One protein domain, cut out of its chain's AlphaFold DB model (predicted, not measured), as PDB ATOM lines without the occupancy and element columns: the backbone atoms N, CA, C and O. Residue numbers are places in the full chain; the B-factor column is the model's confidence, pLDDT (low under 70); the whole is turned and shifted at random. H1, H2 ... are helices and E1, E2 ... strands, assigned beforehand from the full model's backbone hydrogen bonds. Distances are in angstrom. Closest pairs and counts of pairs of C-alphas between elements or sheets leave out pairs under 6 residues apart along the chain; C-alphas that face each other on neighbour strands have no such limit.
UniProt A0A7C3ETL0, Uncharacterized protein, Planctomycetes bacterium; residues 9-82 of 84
ATOM      1  N   ARG A   9     174.899 151.290 205.857       82.94
ATOM      2  CA  ARG A   9     174.580 149.983 205.276       82.94
ATOM      3  C   ARG A   9     173.142 149.907 204.785       82.94
ATOM      4  O   ARG A   9     172.925 149.405 203.694       82.94
ATOM      5  N   ASP A  10     172.207 150.480 205.536       83.00
ATOM      6  CA  ASP A  10     170.798 150.542 205.146       83.00
ATOM      7  C   ASP A  10     170.626 151.432 203.904       83.00
ATOM      8  O   ASP A  10     169.884 151.083 202.988       83.00
ATOM      9  N   LEU A  11     171.392 152.532 203.812       85.25
ATOM     10  CA  LEU A  11     171.430 153.383 202.615       85.25
ATOM     11  C   LEU A  11     172.033 152.670 201.401       85.25
ATOM     12  O   LEU A  11     171.476 152.746 200.309       85.25
ATOM     13  N   LEU A  12     173.160 151.976 201.576       85.88
ATOM     14  CA  LEU A  12     173.822 151.248 200.490       85.88
ATOM     15  C   LEU A  12     172.965 150.080 199.992       85.88
ATOM     16  O   LEU A  12     172.828 149.905 198.784       85.88
ATOM     17  N   SER A  13     172.349 149.317 200.898       81.00
ATOM     18  CA  SER A  13     171.429 148.232 200.542       81.00
ATOM     19  C   SER A  13     170.182 148.751 199.824       81.00
ATOM     20  O   SER A  13     169.768 148.152 198.833       81.00
ATOM     21  N   GLY A  14     169.621 149.887 200.253       77.31
ATOM     22  CA  GLY A  14     168.515 150.542 199.549       77.31
ATOM     23  C   GLY A  14     168.905 151.062 198.158       77.31
ATOM     24  O   GLY A  14     168.155 150.885 197.200       77.31
ATOM     25  N   ALA A  15     170.099 151.645 198.013       77.44
ATOM     26  CA  ALA A  15     170.604 152.141 196.732       77.44
ATOM     27  C   ALA A  15     170.882 151.010 195.727       77.44
ATOM     28  O   ALA A  15     170.561 151.147 194.548       77.44
ATOM     29  N   LEU A  16     171.425 149.875 196.184       73.69
ATOM     30  CA  LEU A  16     171.669 148.706 195.333       73.69
ATOM     31  C   LEU A  16     170.360 148.120 194.778       73.69
ATOM     32  O   LEU A  16     170.295 147.764 193.605       73.69
ATOM     33  N   ALA A  17     169.311 148.066 195.607       74.44
ATOM     34  CA  ALA A  17     167.983 147.604 195.203       74.44
ATOM     35  C   ALA A  17     167.289 148.555 194.206       74.44
ATOM     36  O   ALA A  17     166.476 148.119 193.395       74.44
ATOM     37  N   ALA A  18     167.614 149.850 194.230       68.06
ATOM     38  CA  ALA A  18     167.134 150.810 193.236       68.06
ATOM     39  C   ALA A  18     167.926 150.729 191.915       68.06
ATOM     40  O   ALA A  18     167.358 150.894 190.836       68.06
ATOM     41  N   ALA A  19     169.227 150.429 191.986       66.81
ATOM     42  CA  ALA A  19     170.097 150.320 190.815       66.81
ATOM     43  C   ALA A  19     169.726 149.146 189.889       66.81
ATOM     44  O   ALA A  19     169.962 149.228 188.686       66.81
ATOM     45  N   SER A  20     169.089 148.084 190.403       64.50
ATOM     46  CA  SER A  20     168.618 146.964 189.573       64.50
ATOM     47  C   SER A  20     167.491 147.331 188.595       64.50
ATOM     48  O   SER A  20     167.213 146.553 187.686       64.50
ATOM     49  N   PHE A  21     166.870 148.510 188.729       67.94
ATOM     50  CA  PHE A  21     165.814 149.008 187.837       67.94
ATOM     51  C   PHE A  21     166.249 150.205 186.975       67.94
ATOM     52  O   PHE A  21     165.424 151.034 186.591       67.94
ATOM     53  N   SER A  22     167.532 150.316 186.621       70.81
ATOM     54  CA  SER A  22     168.013 151.395 185.748       70.81
ATOM     55  C   SER A  22     167.713 151.124 184.262       70.81
ATOM     56  O   SER A  22     168.618 150.900 183.457       70.81
ATOM     57  N   VAL A  23     166.435 151.140 183.877       79.12
ATOM     58  CA  VAL A  23     166.034 151.129 182.462       79.12
ATOM     59  C   VAL A  23     166.110 152.559 181.933       79.12
ATOM     60  O   VAL A  23     165.186 153.352 182.100       79.12
ATOM     61  N   VAL A  24     167.231 152.899 181.300       81.81
ATOM     62  CA  VAL A  24     167.424 154.189 180.625       81.81
ATOM     63  C   VAL A  24     167.294 154.031 179.106       81.81
ATOM     64  O   VAL A  24     167.745 153.026 178.549       81.81
ATOM     65  N   PRO A  25     166.689 155.002 178.393       84.06
ATOM     66  CA  PRO A  25     166.565 154.936 176.942       84.06
ATOM     67  C   PRO A  25     167.929 154.813 176.257       84.06
ATOM     68  O   PRO A  25     168.857 155.562 176.557       84.06
ATOM     69  N   ARG A  26     168.034 153.939 175.246       83.69
ATOM     70  CA  ARG A  26     169.260 153.780 174.436       83.69
ATOM     71  C   ARG A  26     169.751 155.079 173.789       83.69
ATOM     72  O   ARG A  26     170.938 155.206 173.512       83.69
ATOM     73  N   SER A  27     168.845 156.023 173.526       84.25
ATOM     74  CA  SER A  27     169.191 157.342 172.996       84.25
ATOM     75  C   SER A  27     169.981 158.162 174.007       84.25
ATOM     76  O   SER A  27     170.863 158.891 173.591       84.25
ATOM     77  N   ALA A  28     169.728 158.015 175.310       85.38
ATOM     78  CA  ALA A  28     170.441 158.751 176.351       85.38
ATOM     79  C   ALA A  28     171.886 158.260 176.531       85.38
ATOM     80  O   ALA A  28     172.773 159.067 176.785       85.38
ATOM     81  N   LEU A  29     172.119 156.952 176.369       87.12
ATOM     82  CA  LEU A  29     173.436 156.328 176.551       87.12
ATOM     83  C   LEU A  29     174.280 156.227 175.271       87.12
ATOM     84  O   LEU A  29     175.419 155.780 175.344       87.12
ATOM     85  N   GLY A  30     173.736 156.580 174.102       85.81
ATOM     86  CA  GLY A  30     174.446 156.383 172.833       85.81
ATOM     87  C   GLY A  30     174.601 154.905 172.456       85.81
ATOM     88  O   GLY A  30     175.682 154.461 172.078       85.81
ATOM     89  N   GLY A  31     173.526 154.117 172.592       85.38
ATOM     90  CA  GLY A  31     173.515 152.712 172.168       85.38
ATOM     91  C   GLY A  31     173.775 152.531 170.659       85.38
ATOM     92  O   GLY A  31     173.760 153.509 169.910       85.38
ATOM     93  N   PRO A  32     173.966 151.289 170.170       84.94
ATOM     94  CA  PRO A  32     174.373 151.020 168.789       84.94
ATOM     95  C   PRO A  32     173.555 151.795 167.743       84.94
ATOM     96  O   PRO A  32     172.323 151.740 167.729       84.94
ATOM     97  N   GLY A  33     174.253 152.537 166.877       84.25
ATOM     98  CA  GLY A  33     173.647 153.350 165.817       84.25
ATOM     99  C   GLY A  33     173.048 154.691 166.263       84.25
ATOM    100  O   GLY A  33     172.467 155.374 165.426       84.25
ATOM    101  N   GLN A  34     173.186 155.090 167.533       86.50
ATOM    102  CA  GLN A  34     172.734 156.388 168.048       86.50
ATOM    103  C   GLN A  34     173.889 157.149 168.698       86.50
ATOM    104  O   GLN A  34     174.635 156.591 169.494       86.50
ATOM    105  N   LYS A  35     173.995 158.451 168.418       87.62
ATOM    106  CA  LYS A  35     174.854 159.338 169.213       87.62
ATOM    107  C   LYS A  35     174.139 159.708 170.506       87.62
ATOM    108  O   LYS A  35     172.955 160.052 170.471       87.62
ATOM    109  N   ALA A  36     174.860 159.664 171.624       88.56
ATOM    110  CA  ALA A  36     174.360 160.221 172.869       88.56
ATOM    111  C   ALA A  36     174.146 161.741 172.712       88.56
ATOM    112  O   ALA A  36     174.881 162.388 171.961       88.56
ATOM    113  N   PRO A  37     173.180 162.347 173.425       86.88
ATOM    114  CA  PRO A  37     172.979 163.791 173.431       86.88
ATOM    115  C   PRO A  37     174.238 164.583 173.797       86.88
ATOM    116  O   PRO A  37     174.417 165.685 173.288       86.88
ATOM    117  N   SER A  38     175.111 164.013 174.636       87.56
ATOM    118  CA  SER A  38     176.409 164.586 175.019       87.56
ATOM    119  C   SER A  38     177.393 164.708 173.856       87.56
ATOM    120  O   SER A  38     178.256 165.579 173.884       87.56
ATOM    121  N   ASP A  39     177.250 163.863 172.834       89.19
ATOM    122  CA  ASP A  39     178.185 163.767 171.710       89.19
ATOM    123  C   ASP A  39     177.702 164.572 170.493       89.19
ATOM    124  O   ASP A  39     178.365 164.629 169.452       89.19
ATOM    125  N   LEU A  40     176.517 165.181 170.593       90.12
ATOM    126  CA  LEU A  40     175.994 166.088 169.583       90.12
ATOM    127  C   LEU A  40     176.608 167.473 169.769       90.12
ATOM    128  O   LEU A  40     176.561 168.055 170.852       90.12
ATOM    129  N   LEU A  41     177.104 168.059 168.679       90.75
ATOM    130  CA  LEU A  41     177.571 169.441 168.714       90.75
ATOM    131  C   LEU A  41     176.387 170.380 168.967       90.75
ATOM    132  O   LEU A  41     175.448 170.438 168.165       90.75
ATOM    133  N   ALA A  42     176.453 171.130 170.062       91.62
ATOM    134  CA  ALA A  42     175.512 172.196 170.362       91.62
ATOM    135  C   ALA A  42     175.850 173.439 169.526       91.62
ATOM    136  O   ALA A  42     176.982 173.922 169.540       91.62
ATOM    137  N   ARG A  43     174.873 173.965 168.785       92.19
ATOM    138  CA  ARG A  43     175.050 175.134 167.913       92.19
ATOM    139  C   ARG A  43     173.967 176.181 168.147       92.19
ATOM    140  O   ARG A  43     172.793 175.844 168.272       92.19
ATOM    141  N   GLY A  44     174.365 177.452 168.109       94.12
ATOM    142  CA  GLY A  44     173.463 178.588 167.918       94.12
ATOM    143  C   GLY A  44     173.442 179.050 166.458       94.12
ATOM    144  O   GLY A  44     174.461 178.966 165.770       94.12
ATOM    145  N   VAL A  45     172.293 179.527 165.977       94.88
ATOM    146  CA  VAL A  45     172.151 180.102 164.628       94.88
ATOM    147  C   VAL A  45     171.782 181.580 164.738       94.88
ATOM    148  O   VAL A  45     170.754 181.917 165.320       94.88
ATOM    149  N   VAL A  46     172.620 182.455 164.177       96.44
ATOM    150  CA  VAL A  46     172.383 183.907 164.104       96.44
ATOM    151  C   VAL A  46     172.068 184.268 162.659       96.44
ATOM    152  O   VAL A  46     172.863 183.976 161.768       96.44
ATOM    153  N   GLY A  47     170.910 184.885 162.432       96.44
ATOM    154  CA  GLY A  47     170.358 185.085 161.098       96.44
ATOM    155  C   GLY A  47     169.727 183.795 160.575       96.44
ATOM    156  O   GLY A  47     170.401 182.836 160.202       96.44
ATOM    157  N   THR A  48     168.403 183.768 160.544       96.31
ATOM    158  CA  THR A  48     167.585 182.595 160.216       96.31
ATOM    159  C   THR A  48     166.807 182.747 158.908       96.31
ATOM    160  O   THR A  48     166.134 181.810 158.481       96.31
ATOM    161  N   GLY A  49     166.946 183.878 158.213       93.62
ATOM    162  CA  GLY A  49     166.475 184.054 156.838       93.62
ATOM    163  C   GLY A  49     167.326 183.306 155.797       93.62
ATOM    164  O   GLY A  49     168.490 182.970 156.031       93.62
ATOM    165  N   GLY A  50     166.753 183.045 154.618       93.12
ATOM    166  CA  GLY A  50     167.464 182.512 153.445       93.12
ATOM    167  C   GLY A  50     168.343 181.288 153.738       93.12
ATOM    168  O   GLY A  50     167.844 180.202 154.029       93.12
ATOM    169  N   ARG A  51     169.672 181.464 153.664       91.31
ATOM    170  CA  ARG A  51     170.666 180.400 153.915       91.31
ATOM    171  C   ARG A  51     170.678 179.902 155.365       91.31
ATOM    172  O   ARG A  51     170.986 178.731 155.579       91.31
ATOM    173  N   GLY A  52     170.303 180.738 156.335       91.25
ATOM    174  CA  GLY A  52     170.251 180.378 157.758       91.25
ATOM    175  C   GLY A  52     169.344 179.174 158.036       91.25
ATOM    176  O   GLY A  52     169.659 178.327 158.871       91.25
ATOM    177  N   GLN A  53     168.282 179.014 157.241       92.81
ATOM    178  CA  GLN A  53     167.346 177.889 157.323       92.81
ATOM    179  C   GLN A  53     168.004 176.514 157.147       92.81
ATOM    180  O   GLN A  53     167.531 175.536 157.729       92.81
ATOM    181  N   ALA A  54     169.093 176.420 156.378       92.12
ATOM    182  CA  ALA A  54     169.809 175.161 156.168       92.12
ATOM    183  C   ALA A  54     170.499 174.660 157.452       92.12
ATOM    184  O   ALA A  54     170.725 173.459 157.610       92.12
ATOM    185  N   PHE A  55     170.795 175.569 158.385       92.06
ATOM    186  CA  PHE A  55     171.449 175.273 159.658       92.06
ATOM    187  C   PHE A  55     170.464 174.992 160.802       92.06
ATOM    188  O   PHE A  55     170.895 174.631 161.897       92.06
ATOM    189  N   LEU A  56     169.155 175.106 160.566       92.62
ATOM    190  CA  LEU A  56     168.134 174.765 161.562       92.62
ATOM    191  C   LEU A  56     167.817 173.267 161.598       92.62
ATOM    192  O   LEU A  56     167.301 172.774 162.594       92.62
ATOM    193  N   THR A  57     168.139 172.528 160.534       88.75
ATOM    194  CA  THR A  57     167.900 171.084 160.489       88.75
ATOM    195  C   THR A  57     168.882 170.355 161.416       88.75
ATOM    196  O   THR A  57     170.099 170.502 161.236       88.75
ATOM    197  N   PRO A  58     168.396 169.531 162.361       78.88
ATOM    198  CA  PRO A  58     169.240 168.721 163.230       78.88
ATOM    199  C   PRO A  58     169.835 167.552 162.433       78.88
ATOM    200  O   PRO A  58     169.325 166.437 162.416       78.88
ATOM    201  N   ARG A  59     170.924 167.823 161.711       80.69
ATOM    202  CA  ARG A  59     171.838 166.802 161.188       80.69
ATOM    203  C   ARG A  59     173.002 166.752 162.151       80.69
ATOM    204  O   ARG A  59     173.650 167.784 162.286       80.69
ATOM    205  N   ASP A  60     173.159 165.626 162.853       82.88
ATOM    206  CA  ASP A  60     174.272 165.284 163.761       82.88
ATOM    207  C   ASP A  60     174.697 166.351 164.792       82.88
ATOM    208  O   ASP A  60     175.765 166.274 165.397       82.88
ATOM    209  N   ARG A  61     173.832 167.340 165.010       88.31
ATOM    210  CA  ARG A  61     174.038 168.537 165.816       88.31
ATOM    211  C   ARG A  61     172.711 168.918 166.453       88.31
ATOM    212  O   ARG A  61     171.653 168.715 165.851       88.31
ATOM    213  N   ARG A  62     172.773 169.529 167.630       90.50
ATOM    214  CA  ARG A  62     171.613 170.071 168.336       90.50
ATOM    215  C   ARG A  62     171.626 171.590 168.220       90.50
ATOM    216  O   ARG A  62     172.611 172.230 168.583       90.50
ATOM    217  N   VAL A  63     170.543 172.174 167.713       93.69
ATOM    218  CA  VAL A  63     170.378 173.632 167.728       93.69
ATOM    219  C   VAL A  63     169.832 174.024 169.096       93.69
ATOM    220  O   VAL A  63     168.771 173.552 169.487       93.69
ATOM    221  N   ILE A  64     170.584 174.837 169.835       92.94
ATOM    222  CA  ILE A  64     170.249 175.230 171.215       92.94
ATOM    223  C   ILE A  64     169.749 176.670 171.323       92.94
ATOM    224  O   ILE A  64     169.190 177.053 172.343       92.94
ATOM    225  N   ALA A  65     169.978 177.473 170.284       94.19
ATOM    226  CA  ALA A  65     169.585 178.869 170.246       94.19
ATOM    227  C   ALA A  65     169.408 179.340 168.802       94.19
ATOM    228  O   ALA A  65     170.133 178.916 167.896       94.19
ATOM    229  N   VAL A  66     168.472 180.264 168.614       95.81
ATOM    230  CA  VAL A  66     168.265 180.996 167.366       95.81
ATOM    231  C   VAL A  66     168.137 182.482 167.672       95.81
ATOM    232  O   VAL A  66     167.608 182.862 168.714       95.81
ATOM    233  N   CYS A  67     168.642 183.316 166.772       96.44
ATOM    234  CA  CYS A  67     168.549 184.765 166.864       96.44
ATOM    235  C   CYS A  67     168.306 185.350 165.472       96.44
ATOM    236  O   CYS A  67     168.953 184.943 164.505       96.44
ATOM    237  N   ASP A  68     167.392 186.311 165.378       97.38
ATOM    238  CA  ASP A  68     167.147 187.104 164.178       97.38
ATOM    239  C   ASP A  68     166.622 188.488 164.582       97.38
ATOM    240  O   ASP A  68     165.959 188.623 165.613       97.38
ATOM    241  N   VAL A  69     166.932 189.508 163.781       97.44
ATOM    242  CA  VAL A  69     166.387 190.864 163.962       97.44
ATOM    243  C   VAL A  69     164.942 190.943 163.471       97.44
ATOM    244  O   VAL A  69     164.153 191.728 163.992       97.44
ATOM    245  N   ASP A  70     164.587 190.111 162.488       97.56
ATOM    246  CA  ASP A  70     163.228 189.979 161.986       97.56
ATOM    247  C   ASP A  70     162.450 188.989 162.863       97.56
ATOM    248  O   ASP A  70     162.768 187.797 162.948       97.56
ATOM    249  N   ARG A  71     161.386 189.487 163.502       97.50
ATOM    250  CA  ARG A  71     160.523 188.693 164.383       97.50
ATOM    251  C   ARG A  71     159.881 187.507 163.662       97.50
ATOM    252  O   ARG A  71     159.782 186.433 164.250       97.50
ATOM    253  N   ASN A  72     159.479 187.666 162.404       96.88
ATOM    254  CA  ASN A  72     158.840 186.593 161.646       96.88
ATOM    255  C   ASN A  72     159.828 185.456 161.377       96.88
ATOM    256  O   ASN A  72     159.478 184.282 161.527       96.88
ATOM    257  N   HIS A  73     161.074 185.793 161.029       97.00
ATOM    258  CA  HIS A  73     162.140 184.806 160.867       97.00
ATOM    259  C   HIS A  73     162.479 184.118 162.190       97.00
ATOM    260  O   HIS A  73     162.525 182.886 162.231       97.00
ATOM    261  N   LEU A  74     162.633 184.889 163.273       96.19
ATOM    262  CA  LEU A  74     162.904 184.357 164.606       96.19
ATOM    263  C   LEU A  74     161.836 183.345 165.035       96.19
ATOM    264  O   LEU A  74     162.161 182.226 165.428       96.19
ATOM    265  N   GLU A  75     160.560 183.711 164.934       95.44
ATOM    266  CA  GLU A  75     159.464 182.832 165.328       95.44
ATOM    267  C   GLU A  75     159.360 181.591 164.439       95.44
ATOM    268  O   GLU A  75     159.128 180.487 164.934       95.44
ATOM    269  N   ALA A  76     159.542 181.740 163.124       94.50
ATOM    270  CA  ALA A  76     159.559 180.606 162.206       94.50
ATOM    271  C   ALA A  76     160.705 179.638 162.535       94.50
ATOM    272  O   ALA A  76     160.506 178.421 162.537       94.50
ATOM    273  N   ALA A  77     161.887 180.164 162.860       94.81
ATOM    274  CA  ALA A  77     163.030 179.367 163.271       94.81
ATOM    275  C   ALA A  77     162.785 178.661 164.610       94.81
ATOM    276  O   ALA A  77     163.019 177.458 164.708       94.81
ATOM    277  N   ALA A  78     162.252 179.370 165.607       93.69
ATOM    278  CA  ALA A  78     161.924 178.807 166.914       93.69
ATOM    279  C   ALA A  78     160.901 177.664 166.802       93.69
ATOM    280  O   ALA A  78     161.107 176.590 167.365       93.69
ATOM    281  N   ARG A  79     159.847 177.845 165.992       92.62
ATOM    282  CA  ARG A  79     158.853 176.793 165.710       92.62
ATOM    283  C   ARG A  79     159.474 175.556 165.055       92.62
ATOM    284  O   ARG A  79     159.040 174.443 165.327       92.62
ATOM    285  N   LYS A  80     160.481 175.741 164.199       91.62
ATOM    286  CA  LYS A  80     161.130 174.658 163.446       91.62
ATOM    287  C   LYS A  80     162.156 173.876 164.265       91.62
ATOM    288  O   LYS A  80     162.285 172.672 164.073       91.62
ATOM    289  N   VAL A  81     162.896 174.555 165.140       90.38
ATOM    290  CA  VAL A  81     163.884 173.925 166.030       90.38
ATOM    291  C   VAL A  81     163.203 173.233 167.216       90.38
ATOM    292  O   VAL A  81     163.712 172.230 167.708       90.38
ATOM    293  N   GLY A  82     162.022 173.717 167.613       78.94
ATOM    294  CA  GLY A  82     161.266 173.194 168.744       78.94
ATOM    295  C   GLY A  82     161.842 173.637 170.089       78.94
ATOM    296  O   GLY A  82     162.869 174.313 170.172       78.94
TER     297      GLY A  82
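This is residues 9 to 82 of the 84 residues of an uncharacterized protein of Planctomycetes bacterium (UniProt A0A7C3ETL0). What shape do these atoms make? A long thin arm leads into a small head: H1 and the stretch after it, residues 9 to 25, stick out free, the short helix H2 and a long link come next, and the head at the other end holds two parallel strands side by side, E1 and E2, with H4 packed along E2 and H3 near H4. What is it built of? The printed part has 74 residues, with four named helices and two named strands in the order H1 H2 E1 H3 E2 H4; its class is mixed, helices and strands, and its one sheet has the order E1 E2, parallel. The whole is extended, with a radius of gyration of the C-alphas of 19.3 A and spans of 60 by 26 by 15 A, and the arm makes much of the length.

What is near the first helices? H1, residues 9 to 19, is apart from H2, residues 26 to 29, and each touches no helix. How do the strands pair? E1, residues 41 to 46, and E2, residues 61 to 67, are parallel neighbours with 23 degrees between their directions; N 43 and O 62 are 2.9 A apart and N 45 and O 65 are 3.0 A apart, both within hydrogen-bond range. With H3, residues 50 to 55, they form a strand-helix-strand unit, two parallel neighbour strands joined through a helix, whose crossover is right-handed. Where do the last helices stand? The closest C-alphas of E1 and H3 are those of Val 45 and Phe 55, 7.0 A apart, and the closest of E2 and H4, residues 71 to 81, are those of Cys 67 and Leu 74, 6.1 A apart. H3 and H4 are close but not clearly touching, with the C-alphas of Gln 53 and Ala 77 the closest at 7.5 A, at a shallow tilt of 25 degrees, the same way. What do the helix backbones show? In H1 and H4 every O i to N i+4 pair is within hydrogen-bond range; H3 has 0 of 2 such pairs but 3 of 3 O i to N i+3 pairs within range, and H2 is too short for an O i to N i+4 pair.

Where do the elements begin and end? H1 begins at C-alpha 9, (174.580, 149.983, 205.276), and is 15.1 A long; H4 ends at C-alpha 81, (163.884, 173.925, 166.030), and is 15.2 A long. How long are the strands? E1 measures 16.0 A and E2 17.2 A.

How far does it reach? The two C-alphas farthest apart, those of Arg 9 and Gly 50, are 61.6 A apart. Is it unbroken and sure? The printed part has no cut, the link from H2 to E1 is long, and residues 18 to 21 have pLDDT under 70.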